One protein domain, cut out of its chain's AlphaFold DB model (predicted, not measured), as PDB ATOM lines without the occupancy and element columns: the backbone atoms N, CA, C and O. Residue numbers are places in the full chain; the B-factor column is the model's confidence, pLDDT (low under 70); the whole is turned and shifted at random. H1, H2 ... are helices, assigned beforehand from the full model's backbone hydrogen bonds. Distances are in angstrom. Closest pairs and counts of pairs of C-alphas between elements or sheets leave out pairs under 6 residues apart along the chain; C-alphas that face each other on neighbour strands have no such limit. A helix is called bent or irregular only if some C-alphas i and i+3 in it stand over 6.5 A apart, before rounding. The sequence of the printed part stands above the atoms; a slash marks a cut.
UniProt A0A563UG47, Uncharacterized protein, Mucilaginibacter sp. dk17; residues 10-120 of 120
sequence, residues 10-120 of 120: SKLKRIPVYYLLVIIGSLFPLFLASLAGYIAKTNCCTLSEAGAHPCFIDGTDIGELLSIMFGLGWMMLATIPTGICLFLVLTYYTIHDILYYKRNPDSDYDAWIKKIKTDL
ATOM      1  N   SER A  10     -25.799 -53.899  53.076       67.12
ATOM      2  CA  SER A  10     -27.096 -54.581  52.975       67.12
ATOM      3  C   SER A  10     -28.249 -53.628  52.637       67.12
ATOM      4  O   SER A  10     -29.161 -54.015  51.907       67.12
ATOM      5  N   LYS A  11     -28.196 -52.370  53.101       69.56
ATOM      6  CA  LYS A  11     -29.188 -51.340  52.759       69.56
ATOM      7  C   LYS A  11     -29.029 -50.872  51.315       69.56
ATOM      8  O   LYS A  11     -30.036 -50.647  50.655       69.56
ATOM      9  N   LEU A  12     -27.801 -50.835  50.789       71.25
ATOM     10  CA  LEU A  12     -27.523 -50.463  49.396       71.25
ATOM     11  C   LEU A  12     -28.262 -51.373  48.394       71.25
ATOM     12  O   LEU A  12     -28.819 -50.899  47.411       71.25
ATOM     13  N   LYS A  13     -28.360 -52.679  48.691       78.00
ATOM     14  CA  LYS A  13     -29.123 -53.640  47.872       78.00
ATOM     15  C   LYS A  13     -30.637 -53.379  47.858       78.00
ATOM     16  O   LYS A  13     -31.324 -53.895  46.985       78.00
ATOM     17  N   ARG A  14     -31.164 -52.598  48.809       83.81
ATOM     18  CA  ARG A  14     -32.592 -52.247  48.906       83.81
ATOM     19  C   ARG A  14     -32.949 -50.951  48.171       83.81
ATOM     20  O   ARG A  14     -34.129 -50.709  47.959       83.81
ATOM     21  N   ILE A  15     -31.962 -50.168  47.721       86.19
ATOM     22  CA  ILE A  15     -32.155 -48.976  46.872       86.19
ATOM     23  C   ILE A  15     -33.142 -49.205  45.715       86.19
ATOM     24  O   ILE A  15     -34.085 -48.420  45.601       86.19
ATOM     25  N   PRO A  16     -33.000 -50.258  44.880       90.06
ATOM     26  CA  PRO A  16     -33.920 -50.470  43.763       90.06
ATOM     27  C   PRO A  16     -35.374 -50.662  44.210       90.06
ATOM     28  O   PRO A  16     -36.282 -50.239  43.505       90.06
ATOM     29  N   VAL A  17     -35.609 -51.227  45.400       92.56
ATOM     30  CA  VAL A  17     -36.964 -51.404  45.944       92.56
ATOM     31  C   VAL A  17     -37.618 -50.049  46.211       92.56
ATOM     32  O   VAL A  17     -38.775 -49.854  45.855       92.56
ATOM     33  N   TYR A  18     -36.882 -49.086  46.773       91.44
ATOM     34  CA  TYR A  18     -37.417 -47.744  47.021       91.44
ATOM     35  C   TYR A  18     -37.771 -47.014  45.722       91.44
ATOM     36  O   TYR A  18     -38.839 -46.413  45.636       91.44
ATOM     37  N   TYR A  19     -36.926 -47.117  44.693       93.44
ATOM     38  CA  TYR A  19     -37.229 -46.541  43.380       93.44
ATOM     39  C   TYR A  19     -38.462 -47.175  42.736       93.44
ATOM     40  O   TYR A  19     -39.319 -46.455  42.230       93.44
ATOM     41  N   LEU A  20     -38.592 -48.503  42.803       94.81
ATOM     42  CA  LEU A  20     -39.775 -49.203  42.298       94.81
ATOM     43  C   LEU A  20     -41.053 -48.746  43.008       94.81
ATOM     44  O   LEU A  20     -42.049 -48.487  42.340       94.81
ATOM     45  N   LEU A  21     -41.025 -48.586  44.333       94.38
ATOM     46  CA  LEU A  21     -42.182 -48.104  45.094       94.38
ATOM     47  C   LEU A  21     -42.599 -46.683  44.687       94.38
ATOM     48  O   LEU A  21     -43.792 -46.428  44.542       94.38
ATOM     49  N   VAL A  22     -41.645 -45.775  44.458       94.31
ATOM     50  CA  VAL A  22     -41.934 -44.402  43.996       94.31
ATOM     51  C   VAL A  22     -42.532 -44.403  42.588       94.31
ATOM     52  O   VAL A  22     -43.488 -43.674  42.320       94.31
ATOM     53  N   ILE A  23     -42.014 -45.238  41.684       94.06
ATOM     54  CA  ILE A  23     -42.526 -45.342  40.310       94.06
ATOM     55  C   ILE A  23     -43.939 -45.930  40.311       94.06
ATOM     56  O   ILE A  23     -44.844 -45.349  39.718       94.06
ATOM     57  N   ILE A  24     -44.151 -47.042  41.017       94.75
ATOM     58  CA  ILE A  24     -45.467 -47.684  41.106       94.75
ATOM     59  C   ILE A  24     -46.467 -46.728  41.754       94.75
ATOM     60  O   ILE A  24     -47.536 -46.509  41.197       94.75
ATOM     61  N   GLY A  25     -46.116 -46.107  42.882       92.75
ATOM     62  CA  GLY A  25     -47.003 -45.184  43.587       92.75
ATOM     63  C   GLY A  25     -47.362 -43.938  42.775       92.75
ATOM     64  O   GLY A  25     -48.503 -43.487  42.827       92.75
ATOM     65  N   SER A  26     -46.423 -43.396  41.993       93.44
ATOM     66  CA  SER A  26     -46.682 -42.200  41.179       93.44
ATOM     67  C   SER A  26     -47.542 -42.489  39.945       93.44
ATOM     68  O   SER A  26     -48.390 -41.664  39.600       93.44
ATOM     69  N   LEU A  27     -47.380 -43.665  39.326       93.31
ATOM     70  CA  LEU A  27     -48.123 -44.090  38.132       93.31
ATOM     71  C   LEU A  27     -49.445 -44.809  38.435       93.31
ATOM     72  O   LEU A  27     -50.275 -44.963  37.540       93.31
ATOM     73  N   PHE A  28     -49.666 -45.241  39.675       94.00
ATOM     74  CA  PHE A  28     -50.863 -45.981  40.072       94.00
ATOM     75  C   PHE A  28     -52.194 -45.281  39.727       94.00
ATOM     76  O   PHE A  28     -53.066 -45.942  39.156       94.00
ATOM     77  N   PRO A  29     -52.378 -43.966  39.976       92.25
ATOM     78  CA  PRO A  29     -53.642 -43.293  39.660       92.25
ATOM     79  C   PRO A  29     -53.908 -43.226  38.154       92.25
ATOM     80  O   PRO A  29     -55.038 -43.397  37.708       92.25
ATOM     81  N   LEU A  30     -52.844 -43.047  37.363       93.25
ATOM     82  CA  LEU A  30     -52.921 -43.062  35.905       93.25
ATOM     83  C   LEU A  30     -53.338 -44.445  35.392       93.25
ATOM     84  O   LEU A  30     -54.201 -44.552  34.521       93.25
ATOM     85  N   PHE A  31     -52.753 -45.505  35.954       94.69
ATOM     86  CA  PHE A  31     -53.107 -46.876  35.600       94.69
ATOM     87  C   PHE A  31     -54.587 -47.162  35.880       94.69
ATOM     88  O   PHE A  31     -55.293 -47.627  34.985       94.69
ATOM     89  N   LEU A  32     -55.085 -46.805  37.067       93.62
ATOM     90  CA  LEU A  32     -56.496 -46.970  37.433       93.62
ATOM     91  C   LEU A  32     -57.447 -46.225  36.490       93.62
ATOM     92  O   LEU A  32     -58.411 -46.821  36.007       93.62
ATOM     93  N   ALA A  33     -57.162 -44.958  36.185       93.06
ATOM     94  CA  ALA A  33     -58.001 -44.166  35.291       93.06
ATOM     95  C   ALA A  33     -58.006 -44.725  33.859       93.06
ATOM     96  O   ALA A  33     -59.058 -44.817  33.224       93.06
ATOM     97  N   SER A  34     -56.844 -45.166  33.362       93.38
ATOM     98  CA  SER A  34     -56.739 -45.798  32.043       93.38
ATOM     99  C   SER A  34     -57.513 -47.117  31.964       93.38
ATOM    100  O   SER A  34     -58.171 -47.390  30.958       93.38
ATOM    101  N   LEU A  35     -57.502 -47.901  33.047       94.31
ATOM    102  CA  LEU A  35     -58.244 -49.151  33.148       94.31
ATOM    103  C   LEU A  35     -59.758 -48.901  33.149       94.31
ATOM    104  O   LEU A  35     -60.482 -49.593  32.438       94.31
ATOM    105  N   ALA A  36     -60.233 -47.879  33.866       92.56
ATOM    106  CA  ALA A  36     -61.642 -47.480  33.850       92.56
ATOM    107  C   ALA A  36     -62.110 -47.085  32.439       92.56
ATOM    108  O   ALA A  36     -63.146 -47.563  31.971       92.56
ATOM    109  N   GLY A  37     -61.312 -46.284  31.725       91.06
ATOM    110  CA  GLY A  37     -61.589 -45.911  30.336       91.06
ATOM    111  C   GLY A  37     -61.597 -47.109  29.385       91.06
ATOM    112  O   GLY A  37     -62.447 -47.192  28.497       91.06
ATOM    113  N   TYR A  38     -60.694 -48.070  29.590       93.75
ATOM    114  CA  TYR A  38     -60.669 -49.306  28.814       93.75
ATOM    115  C   TYR A  38     -61.939 -50.139  29.032       93.75
ATOM    116  O   TYR A  38     -62.569 -50.533  28.053       93.75
ATOM    117  N   ILE A  39     -62.355 -50.345  30.287       92.12
ATOM    118  CA  ILE A  39     -63.570 -51.105  30.629       92.12
ATOM    119  C   ILE A  39     -64.825 -50.415  30.076       92.12
ATOM    120  O   ILE A  39     -65.690 -51.079  29.506       92.12
ATOM    121  N   ALA A  40     -64.924 -49.088  30.189       91.56
ATOM    122  CA  ALA A  40     -66.052 -48.344  29.628       91.56
ATOM    123  C   ALA A  40     -66.136 -48.520  28.105       91.56
ATOM    124  O   ALA A  40     -67.203 -48.800  27.560       91.56
ATOM    125  N   LYS A  41     -64.990 -48.423  27.419       91.38
ATOM    126  CA  LYS A  41     -64.903 -48.559  25.964       91.38
ATOM    127  C   LYS A  41     -65.259 -49.964  25.479       91.38
ATOM    128  O   LYS A  41     -65.911 -50.084  24.447       91.38
ATOM    129  N   THR A  42     -64.845 -51.018  26.185       93.50
ATOM    130  CA  THR A  42     -65.157 -52.404  25.791       93.50
ATOM    131  C   THR A  42     -66.627 -52.761  25.986       93.50
ATOM    132  O   THR A  42     -67.138 -53.597  25.249       93.50
ATOM    133  N   ASN A  43     -67.317 -52.104  26.922       90.56
ATOM    134  CA  ASN A  43     -68.736 -52.328  27.211       90.56
ATOM    135  C   ASN A  43     -69.661 -51.268  26.579       90.56
ATOM    136  O   ASN A  43     -70.845 -51.225  26.898       90.56
ATOM    137  N   CYS A  44     -69.139 -50.413  25.687       88.75
ATOM    138  CA  CYS A  44     -69.882 -49.315  25.050       88.75
ATOM    139  C   CYS A  44     -70.576 -48.364  26.050       88.75
ATOM    140  O   CYS A  44     -71.610 -47.772  25.740       88.75
ATOM    141  N   CYS A  45     -70.005 -48.206  27.244       89.00
ATOM    142  CA  CYS A  45     -70.523 -47.330  28.287       89.00
ATOM    143  C   CYS A  45     -69.990 -45.902  28.134       89.00
ATOM    144  O   CYS A  45     -68.865 -45.673  27.684       89.00
ATOM    145  N   THR A  46     -70.791 -44.928  28.568       87.25
ATOM    146  CA  THR A  46     -70.355 -43.527  28.632       87.25
ATOM    147  C   THR A  46     -69.562 -43.306  29.914       87.25
ATOM    148  O   THR A  46     -70.070 -43.554  31.002       87.25
ATOM    149  N   LEU A  47     -68.328 -42.820  29.792       87.12
ATOM    150  CA  LEU A  47     -67.503 -42.400  30.922       87.12
ATOM    151  C   LEU A  47     -67.213 -40.910  30.775       87.12
ATOM    152  O   LEU A  47     -66.699 -40.481  29.743       87.12
ATOM    153  N   SER A  48     -67.577 -40.130  31.787       83.81
ATOM    154  CA  SER A  48     -67.442 -38.676  31.785       83.81
ATOM    155  C   SER A  48     -66.865 -38.193  33.109       83.81
ATOM    156  O   SER A  48     -67.102 -38.789  34.158       83.81
ATOM    157  N   GLU A  49     -66.142 -37.077  33.060       80.69
ATOM    158  CA  GLU A  49     -65.707 -36.341  34.254       80.69
ATOM    159  C   GLU A  49     -66.878 -35.627  34.942       80.69
ATOM    160  O   GLU A  49     -66.790 -35.277  36.115       80.69
ATOM    161  N   ALA A  50     -67.984 -35.415  34.219       78.88
ATOM    162  CA  ALA A  50     -69.143 -34.664  34.695       78.88
ATOM    163  C   ALA A  50     -70.080 -35.470  35.617       78.88
ATOM    164  O   ALA A  50     -71.038 -34.904  36.144       78.88
ATOM    165  N   GLY A  51     -69.837 -36.771  35.812       78.75
ATOM    166  CA  GLY A  51     -70.621 -37.603  36.724       78.75
ATOM    167  C   GLY A  51     -70.609 -39.093  36.388       78.75
ATOM    168  O   GLY A  51     -70.034 -39.529  35.390       78.75
ATOM    169  N   ALA A  52     -71.262 -39.880  37.245       86.38
ATOM    170  CA  ALA A  52     -71.460 -41.306  37.026       86.38
ATOM    171  C   ALA A  52     -72.598 -41.550  36.025       86.38
ATOM    172  O   ALA A  52     -73.675 -40.959  36.129       86.38
ATOM    173  N   HIS A  53     -72.362 -42.453  35.075       87.06
ATOM    174  CA  HIS A  53     -73.376 -42.945  34.149       87.06
ATOM    175  C   HIS A  53     -73.565 -44.447  34.372       87.06
ATOM    176  O   HIS A  53     -72.561 -45.144  34.535       87.06
ATOM    177  N   PRO A  54     -74.809 -44.952  34.366       87.81
ATOM    178  CA  PRO A  54     -75.072 -46.370  34.579       87.81
ATOM    179  C   PRO A  54     -74.369 -47.213  33.511       87.81
ATOM    180  O   PRO A  54     -74.441 -46.911  32.315       87.81
ATOM    181  N   CYS A  55     -73.678 -48.266  33.946       88.56
ATOM    182  CA  CYS A  55     -72.944 -49.183  33.077       88.56
ATOM    183  C   CYS A  55     -73.118 -50.610  33.589       88.56
ATOM    184  O   CYS A  55     -72.553 -50.982  34.614       88.56
ATOM    185  N   PHE A  56     -73.901 -51.408  32.865       90.25
ATOM    186  CA  PHE A  56     -74.229 -52.771  33.265       90.25
ATOM    187  C   PHE A  56     -73.245 -53.771  32.662       90.25
ATOM    188  O   PHE A  56     -73.183 -53.925  31.442       90.25
ATOM    189  N   ILE A  57     -72.528 -54.494  33.522       89.38
ATOM    190  CA  ILE A  57     -71.744 -55.675  33.149       89.38
ATOM    191  C   ILE A  57     -72.365 -56.878  33.847       89.38
ATOM    192  O   ILE A  57     -72.477 -56.894  35.071       89.38
ATOM    193  N   ASP A  58     -72.794 -57.869  33.065       87.75
ATOM    194  CA  ASP A  58     -73.414 -59.104  33.572       87.75
ATOM    195  C   ASP A  58     -74.587 -58.845  34.547       87.75
ATOM    196  O   ASP A  58     -74.736 -59.475  35.590       87.75
ATOM    197  N   GLY A  59     -75.398 -57.823  34.244       88.12
ATOM    198  CA  GLY A  59     -76.545 -57.418  35.065       88.12
ATOM    199  C   GLY A  59     -76.211 -56.589  36.313       88.12
ATOM    200  O   GLY A  59     -77.136 -56.155  36.998       88.12
ATOM    201  N   THR A  60     -74.935 -56.310  36.596       90.06
ATOM    202  CA  THR A  60     -74.500 -55.461  37.720       90.06
ATOM    203  C   THR A  60     -74.106 -54.068  37.229       90.06
ATOM    204  O   THR A  60     -73.317 -53.951  36.291       90.06
ATOM    205  N   ASP A  61     -74.629 -53.010  37.860       92.44
ATOM    206  CA  ASP A  61     -74.217 -51.631  37.568       92.44
ATOM    207  C   ASP A  61     -72.868 -51.322  38.231       92.44
ATOM    208  O   ASP A  61     -72.737 -51.345  39.455       92.44
ATOM    209  N   ILE A  62     -71.861 -51.039  37.409       92.75
ATOM    210  CA  ILE A  62     -70.518 -50.633  37.840       92.75
ATOM    211  C   ILE A  62     -70.188 -49.188  37.442       92.75
ATOM    212  O   ILE A  62     -69.034 -48.765  37.538       92.75
ATOM    213  N   GLY A  63     -71.177 -48.422  36.980       90.56
ATOM    214  CA  GLY A  63     -70.997 -47.055  36.495       90.56
ATOM    215  C   GLY A  63     -70.376 -46.119  37.529       90.56
ATOM    216  O   GLY A  63     -69.438 -45.378  37.228       90.56
ATOM    217  N   GLU A  64     -70.842 -46.203  38.776       90.38
ATOM    218  CA  GLU A  64     -70.295 -45.426  39.893       90.38
ATOM    219  C   GLU A  64     -68.831 -45.793  40.183       90.38
ATOM    220  O   GLU A  64     -67.982 -44.911  40.315       90.38
ATOM    221  N   LEU A  65     -68.503 -47.090  40.185       90.75
ATOM    222  CA  LEU A  65     -67.136 -47.568  40.396       90.75
ATOM    223  C   LEU A  65     -66.186 -47.052  39.306       90.75
ATOM    224  O   LEU A  65     -65.103 -46.553  39.616       90.75
ATOM    225  N   LEU A  66     -66.596 -47.135  38.037       91.00
ATOM    226  CA  LEU A  66     -65.823 -46.620  36.905       91.00
ATOM    227  C   LEU A  66     -65.598 -45.110  37.015       91.00
ATOM    228  O   LEU A  66     -64.491 -44.639  36.746       91.00
ATOM    229  N   SER A  67     -66.616 -44.362  37.441       91.38
ATOM    230  CA  SER A  67     -66.518 -42.916  37.654       91.38
ATOM    231  C   SER A  67     -65.511 -42.578  38.757       91.38
ATOM    232  O   SER A  67     -64.647 -41.728  38.551       91.38
ATOM    233  N   ILE A  68     -65.528 -43.302  39.883       91.06
ATOM    234  CA  ILE A  68     -64.540 -43.133  40.962       91.06
ATOM    235  C   ILE A  68     -63.128 -43.458  40.462       91.06
ATOM    236  O   ILE A  68     -62.205 -42.671  40.672       91.06
ATOM    237  N   MET A  69     -62.941 -44.588  39.773       90.88
ATOM    238  CA  MET A  69     -61.634 -44.993  39.238       90.88
ATOM    239  C   MET A  69     -61.071 -43.978  38.238       90.88
ATOM    240  O   MET A  69     -59.873 -43.703  38.246       90.88
ATOM    241  N   PHE A  70     -61.928 -43.404  37.395       91.31
ATOM    242  CA  PHE A  70     -61.547 -42.354  36.457       91.31
ATOM    243  C   PHE A  70     -61.254 -41.030  37.173       91.31
ATOM    244  O   PHE A  70     -60.256 -40.375  36.877       91.31
ATOM    245  N   GLY A  71     -62.048 -40.690  38.192       90.50
ATOM    246  CA  GLY A  71     -61.835 -39.543  39.073       90.50
ATOM    247  C   GLY A  71     -60.506 -39.597  39.834       90.50
ATOM    248  O   GLY A  71     -59.849 -38.572  40.010       90.50
ATOM    249  N   LEU A  72     -60.031 -40.789  40.210       89.94
ATOM    250  CA  LEU A  72     -58.686 -40.967  40.775       89.94
ATOM    251  C   LEU A  72     -57.577 -40.561  39.798       89.94
ATOM    252  O   LEU A  72     -56.481 -40.222  40.241       89.94
ATOM    253  N   GLY A  73     -57.856 -40.512  38.494       88.38
ATOM    254  CA  GLY A  73     -56.956 -39.948  37.493       88.38
ATOM    255  C   GLY A  73     -56.512 -38.532  37.846       88.38
ATOM    256  O   GLY A  73     -55.338 -38.222  37.696       88.38
ATOM    257  N   TRP A  74     -57.370 -37.707  38.452       91.00
ATOM    258  CA  TRP A  74     -57.002 -36.358  38.902       91.00
ATOM    259  C   TRP A  74     -55.881 -36.352  39.941       91.00
ATOM    260  O   TRP A  74     -55.071 -35.423  39.968       91.00
ATOM    261  N   MET A  75     -55.765 -37.409  40.752       91.62
ATOM    262  CA  MET A  75     -54.650 -37.531  41.690       91.62
ATOM    263  C   MET A  75     -53.302 -37.586  40.970       91.62
ATOM    264  O   MET A  75     -52.307 -37.190  41.572       91.62
ATOM    265  N   MET A  76     -53.248 -37.977  39.692       92.31
ATOM    266  CA  MET A  76     -52.007 -37.979  38.911       92.31
ATOM    267  C   MET A  76     -51.343 -36.599  38.856       92.31
ATOM    268  O   MET A  76     -50.117 -36.511  38.838       92.31
ATOM    269  N   LEU A  77     -52.135 -35.517  38.890       92.56
ATOM    270  CA  LEU A  77     -51.625 -34.143  38.904       92.56
ATOM    271  C   LEU A  77     -50.789 -33.856  40.152       92.56
ATOM    272  O   LEU A  77     -49.876 -33.039  40.096       92.56
ATOM    273  N   ALA A  78     -51.071 -34.536  41.263       93.12
ATOM    274  CA  ALA A  78     -50.296 -34.436  42.493       93.12
ATOM    275  C   ALA A  78     -49.247 -35.553  42.607       93.12
ATOM    276  O   ALA A  78     -48.107 -35.290  43.000       93.12
ATOM    277  N   THR A  79     -49.585 -36.798  42.259       92.88
ATOM    278  CA  THR A  79     -48.686 -37.949  42.442       92.88
ATOM    279  C   THR A  79     -47.504 -37.941  41.479       92.88
ATOM    280  O   THR A  79     -46.420 -38.379  41.860       92.88
ATOM    281  N   ILE A  80     -47.662 -37.418  40.258       93.50
ATOM    282  CA  ILE A  80     -46.559 -37.337  39.291       93.50
ATOM    283  C   ILE A  80     -45.508 -36.311  39.751       93.50
ATOM    284  O   ILE A  80     -44.351 -36.708  39.905       93.50
ATOM    285  N   PRO A  81     -45.844 -35.036  40.053       94.25
ATOM    286  CA  PRO A  81     -44.850 -34.080  40.543       94.25
ATOM    287  C   PRO A  81     -44.192 -34.518  41.851       94.25
ATOM    288  O   PRO A  81     -42.974 -34.429  41.988       94.25
ATOM    289  N   THR A  82     -44.971 -35.050  42.798       94.44
ATOM    290  CA  THR A  82     -44.418 -35.554  44.066       94.44
ATOM    291  C   THR A  82     -43.500 -36.756  43.852       94.44
ATOM    292  O   THR A  82     -42.422 -36.807  44.446       94.44
ATOM    293  N   GLY A  83     -43.857 -37.679  42.956       94.00
ATOM    294  CA  GLY A  83     -43.007 -38.797  42.548       94.00
ATOM    295  C   GLY A  83     -41.686 -38.337  41.932       94.00
ATOM    296  O   GLY A  83     -40.631 -38.845  42.309       94.00
ATOM    297  N   ILE A  84     -41.723 -37.327  41.056       95.19
ATOM    298  CA  ILE A  84     -40.521 -36.715  40.469       95.19
ATOM    299  C   ILE A  84     -39.645 -36.095  41.562       95.19
ATOM    300  O   ILE A  84     -38.448 -36.376  41.618       95.19
ATOM    301  N   CYS A  85     -40.220 -35.302  42.470       96.12
ATOM    302  CA  CYS A  85     -39.471 -34.710  43.579       96.12
ATOM    303  C   CYS A  85     -38.812 -35.781  44.459       96.12
ATOM    304  O   CYS A  85     -37.624 -35.679  44.759       96.12
ATOM    305  N   LEU A  86     -39.545 -36.833  44.830       94.44
ATOM    306  CA  LEU A  86     -39.005 -37.942  45.620       94.44
ATOM    307  C   LEU A  86     -37.881 -38.671  44.884       94.44
ATOM    308  O   LEU A  86     -36.856 -38.984  45.489       94.44
ATOM    309  N   PHE A  87     -38.034 -38.900  43.581       94.19
ATOM    310  CA  PHE A  87     -37.005 -39.519  42.753       94.19
ATOM    311  C   PHE A  87     -35.721 -38.674  42.722       94.19
ATOM    312  O   PHE A  87     -34.624 -39.196  42.934       94.19
ATOM    313  N   LEU A  88     -35.840 -37.358  42.529       95.50
ATOM    314  CA  LEU A  88     -34.702 -36.430  42.532       95.50
ATOM    315  C   LEU A  88     -34.006 -36.368  43.896       95.50
ATOM    316  O   LEU A  88     -32.782 -36.399  43.984       95.50
ATOM    317  N   VAL A  89     -34.777 -36.337  44.979       93.50
ATOM    318  CA  VAL A  89     -34.229 -36.324  46.339       93.50
ATOM    319  C   VAL A  89     -33.486 -37.631  46.642       93.50
ATOM    320  O   VAL A  89     -32.365 -37.603  47.149       93.50
ATOM    321  N   LEU A  90     -34.057 -38.784  46.280       91.12
ATOM    322  CA  LEU A  90     -33.405 -40.086  46.452       91.12
ATOM    323  C   LEU A  90     -32.126 -40.203  45.615       91.12
ATOM    324  O   LEU A  90     -31.098 -40.652  46.126       91.12
ATOM    325  N   THR A  91     -32.152 -39.768  44.354       91.62
ATOM    326  CA  THR A  91     -30.955 -39.767  43.493       91.62
ATOM    327  C   THR A  91     -29.862 -38.876  44.066       91.62
ATOM    328  O   THR A  91     -28.727 -39.329  44.203       91.62
ATOM    329  N   TYR A  92     -30.201 -37.667  44.513       93.94
ATOM    330  CA  TYR A  92     -29.256 -36.775  45.181       93.94
ATOM    331  C   TYR A  92     -28.606 -37.429  46.410       93.94
ATOM    332  O   TYR A  92     -27.377 -37.487  46.499       93.94
ATOM    333  N   TYR A  93     -29.407 -37.989  47.323       89.75
ATOM    334  CA  TYR A  93     -28.883 -38.642  48.527       89.75
ATOM    335  C   TYR A  93     -28.032 -39.872  48.207       89.75
ATOM    336  O   TYR A  93     -26.975 -40.060  48.806       89.75
ATOM    337  N   THR A  94     -28.456 -40.700  47.249       88.12
ATOM    338  CA  THR A  94     -27.687 -41.890  46.848       88.12
ATOM    339  C   THR A  94     -26.344 -41.514  46.226       88.12
ATOM    340  O   THR A  94     -25.331 -42.112  46.582       88.12
ATOM    341  N   ILE A  95     -26.299 -40.496  45.363       88.81
ATOM    342  CA  ILE A  95     -25.047 -39.992  44.786       88.81
ATOM    343  C   ILE A  95     -24.137 -39.447  45.888       88.81
ATOM    344  O   ILE A  95     -22.959 -39.804  45.931       88.81
ATOM    345  N   HIS A  96     -24.668 -38.624  46.795       86.12
ATOM    346  CA  HIS A  96     -23.886 -38.048  47.885       86.12
ATOM    347  C   HIS A  96     -23.269 -39.133  48.784       86.12
ATOM    348  O   HIS A  96     -22.067 -39.090  49.051       86.12
ATOM    349  N   ASP A  97     -24.047 -40.142  49.187       79.81
ATOM    350  CA  ASP A  97     -23.554 -41.253  50.013       79.81
ATOM    351  C   ASP A  97     -22.495 -42.097  49.277       79.81
ATOM    352  O   ASP A  97     -21.474 -42.457  49.870       79.81
ATOM    353  N   ILE A  98     -22.676 -42.370  47.978       81.81
ATOM    354  CA  ILE A  98     -21.700 -43.125  47.170       81.81
ATOM    355  C   ILE A  98     -20.387 -42.345  47.019       81.81
ATOM    356  O   ILE A  98     -19.305 -42.915  47.194       81.81
ATOM    357  N   LEU A  99     -20.457 -41.049  46.702       86.75
ATOM    358  CA  LEU A  99     -19.277 -40.196  46.537       86.75
ATOM    359  C   LEU A  99     -18.526 -40.006  47.857       86.75
ATOM    360  O   LEU A  99     -17.295 -40.067  47.869       86.75
ATOM    361  N   TYR A 100     -19.249 -39.823  48.964       77.69
ATOM    362  CA  TYR A 100     -18.663 -39.738  50.300       77.69
ATOM    363  C   TYR A 100     -17.924 -41.032  50.670       77.69
ATOM    364  O   TYR A 100     -16.769 -40.977  51.094       77.69
ATOM    365  N   TYR A 101     -18.543 -42.196  50.444       73.31
ATOM    366  CA  TYR A 101     -17.924 -43.498  50.717       73.31
ATOM    367  C   TYR A 101     -16.681 -43.743  49.854       73.31
ATOM    368  O   TYR A 101     -15.663 -44.221  50.349       73.31
ATOM    369  N   LYS A 102     -16.730 -43.374  48.567       77.81
ATOM    370  CA  LYS A 102     -15.575 -43.493  47.664       77.81
ATOM    371  C   LYS A 102     -14.414 -42.587  48.088       77.81
ATOM    372  O   LYS A 102     -13.263 -42.954  47.882       77.81
ATOM    373  N   ARG A 103     -14.712 -41.406  48.646       83.12
ATOM    374  CA  ARG A 103     -13.706 -40.427  49.085       83.12
ATOM    375  C   ARG A 103     -13.030 -40.814  50.404       83.12
ATOM    376  O   ARG A 103     -11.829 -40.615  50.511       83.12
ATOM    377  N   ASN A 104     -13.770 -41.362  51.368       70.62
ATOM    378  CA  ASN A 104     -13.247 -41.757  52.683       70.62
ATOM    379  C   ASN A 104     -13.416 -43.271  52.921       70.62
ATOM    380  O   ASN A 104     -14.319 -43.667  53.668       70.62
ATOM    381  N   PRO A 105     -12.557 -44.117  52.316       64.19
ATOM    382  CA  PRO A 105     -12.599 -45.568  52.511       64.19
ATOM    383  C   PRO A 105     -12.290 -45.981  53.959       64.19
ATOM    384  O   PRO A 105     -12.897 -46.927  54.446       64.19
ATOM    385  N   ASP A 106     -11.446 -45.221  54.667       63.00
ATOM    386  CA  ASP A 106     -11.146 -45.379  56.100       63.00
ATOM    387  C   ASP A 106     -11.959 -44.389  56.948       63.00
ATOM    388  O   ASP A 106     -11.428 -43.634  57.762       63.00
ATOM    389  N   SER A 107     -13.271 -44.312  56.710       65.31
ATOM    390  CA  SER A 107     -14.167 -43.462  57.502       65.31
ATOM    391  C   SER A 107     -13.971 -43.759  58.999       65.31
ATOM    392  O   SER A 107     -14.305 -44.854  59.442       65.31
ATOM    393  N   ASP A 108     -13.538 -42.741  59.749       60.34
ATOM    394  CA  ASP A 108     -13.248 -42.614  61.197       60.34
ATOM    395  C   ASP A 108     -14.116 -43.437  62.188       60.34
ATOM    396  O   ASP A 108     -13.736 -43.671  63.327       60.34
ATOM    397  N   TYR A 109     -15.262 -43.964  61.753       62.53
ATOM    398  CA  TYR A 109     -16.035 -44.988  62.466       62.53
ATOM    399  C   TYR A 109     -15.266 -46.296  62.696       62.53
ATOM    400  O   TYR A 109     -15.346 -46.848  63.792       62.53
ATOM    401  N   ASP A 110     -14.519 -46.794  61.707       63.19
ATOM    402  CA  ASP A 110     -13.735 -48.026  61.875       63.19
ATOM    403  C   ASP A 110     -12.519 -47.783  62.780       63.19
ATOM    404  O   ASP A 110     -12.127 -48.664  63.547       63.19
ATOM    405  N   ALA A 111     -11.966 -46.565  62.748       65.00
ATOM    406  CA  ALA A 111     -10.920 -46.118  63.662       65.00
ATOM    407  C   ALA A 111     -11.447 -45.970  65.101       65.00
ATOM    408  O   ALA A 111     -10.802 -46.440  66.035       65.00
ATOM    409  N   TRP A 112     -12.643 -45.403  65.287       61.84
ATOM    410  CA  TRP A 112     -13.291 -45.264  66.594       61.84
ATOM    411  C   TRP A 112     -13.723 -46.612  67.191       61.84
ATOM    412  O   TRP A 112     -13.483 -46.857  68.371       61.84
ATOM    413  N   ILE A 113     -14.276 -47.534  66.390       67.56
ATOM    414  CA  ILE A 113     -14.585 -48.903  66.845       67.56
ATOM    415  C   ILE A 113     -13.308 -49.678  67.168       67.56
ATOM    416  O   ILE A 113     -13.280 -50.396  68.168       67.56
ATOM    417  N   LYS A 114     -12.247 -49.534  66.361       73.12
ATOM    418  CA  LYS A 114     -10.933 -50.095  66.705       73.12
ATOM    419  C   LYS A 114     -10.453 -49.554  68.044       73.12
ATOM    420  O   LYS A 114     -10.098 -50.367  68.884       73.12
ATOM    421  N   LYS A 115     -10.529 -48.235  68.256       79.88
ATOM    422  CA  LYS A 115     -10.117 -47.575  69.500       79.88
ATOM    423  C   LYS A 115     -10.852 -48.133  70.722       79.88
ATOM    424  O   LYS A 115     -10.203 -48.554  71.668       79.88
ATOM    425  N   ILE A 116     -12.178 -48.259  70.655       81.31
ATOM    426  CA  ILE A 116     -12.981 -48.864  71.733       81.31
ATOM    427  C   ILE A 116     -12.600 -50.319  71.997       81.31
ATOM    428  O   ILE A 116     -12.578 -50.740  73.146       81.31
ATOM    429  N   LYS A 117     -12.312 -51.100  70.953       80.44
ATOM    430  CA  LYS A 117     -11.889 -52.499  71.108       80.44
ATOM    431  C   LYS A 117     -10.479 -52.660  71.668       80.44
ATOM    432  O   LYS A 117     -10.190 -53.721  72.192       80.44
ATOM    433  N   THR A 118      -9.603 -51.678  71.483       84.62
ATOM    434  CA  THR A 118      -8.256 -51.670  72.076       84.62
ATOM    435  C   THR A 118      -8.232 -51.132  73.504       84.62
ATOM    436  O   THR A 118      -7.317 -51.477  74.240       84.62
ATOM    437  N   ASP A 119      -9.213 -50.308  73.885       81.31
ATOM    438  CA  ASP A 119      -9.348 -49.741  75.234       81.31
ATOM    439  C   ASP A 119     -10.159 -50.650  76.198       81.31
ATOM    440  O   ASP A 119     -10.371 -50.275  77.352       81.31
ATOM    441  N   LEU A 120     -10.620 -51.824  75.736       72.94
ATOM    442  CA  LEU A 120     -11.367 -52.838  76.497       72.94
ATOM    443  C   LEU A 120     -10.558 -54.138  76.615       72.94
ATOM    444  O   LEU A 120     -10.565 -54.729  77.716       72.94
TER     445      LEU A 120
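AT A GLANCE: This is residues 10 to 120 of the 120 residues of an uncharacterized protein of Mucilaginibacter sp. dk17 (UniProt A0A563UG47). A long helical hairpin, bent H1 beside kinked H2, has a loop at one end; residues 99 to 120, with H3, stick out at the other. The printed part has 111 residues, named helices H1, H2, H3 in order, and no named strand: all helix. It is an extended rod, 78 by 26 by 18 A, radius of gyration of the C-alphas 24.6 A.

IN THESE COORDINATES: H2, residues 63 to 103, runs 59.0 A from C-alpha 63 (-70.997, -47.055, 36.495) to C-alpha 103 (-13.706, -40.427, 49.085), with a kink of 43 degrees near residue 77. H1, residues 15 to 42, one helix by its hydrogen bonds, is bent, with C-alphas 26 and 29 7.2 A apart; its arms are H1a, 15 to 26, and H1b, 29 to 42. H3 is residues 109 to 118.

HOW THE PARTS SIT: H1b and H2, a hairpin, touch; their closest C-alphas, Ala 33 and Phe 70, are 4.1 A apart. H3 is apart from H2. In H2, 30 of 37 O i to N i+4 pairs are within hydrogen-bond range.

THE WHOLE: The printed part has no cut. The link H1 to H2 is long. Residues 10 to 11 and 105 to 113 have pLDDT under 70.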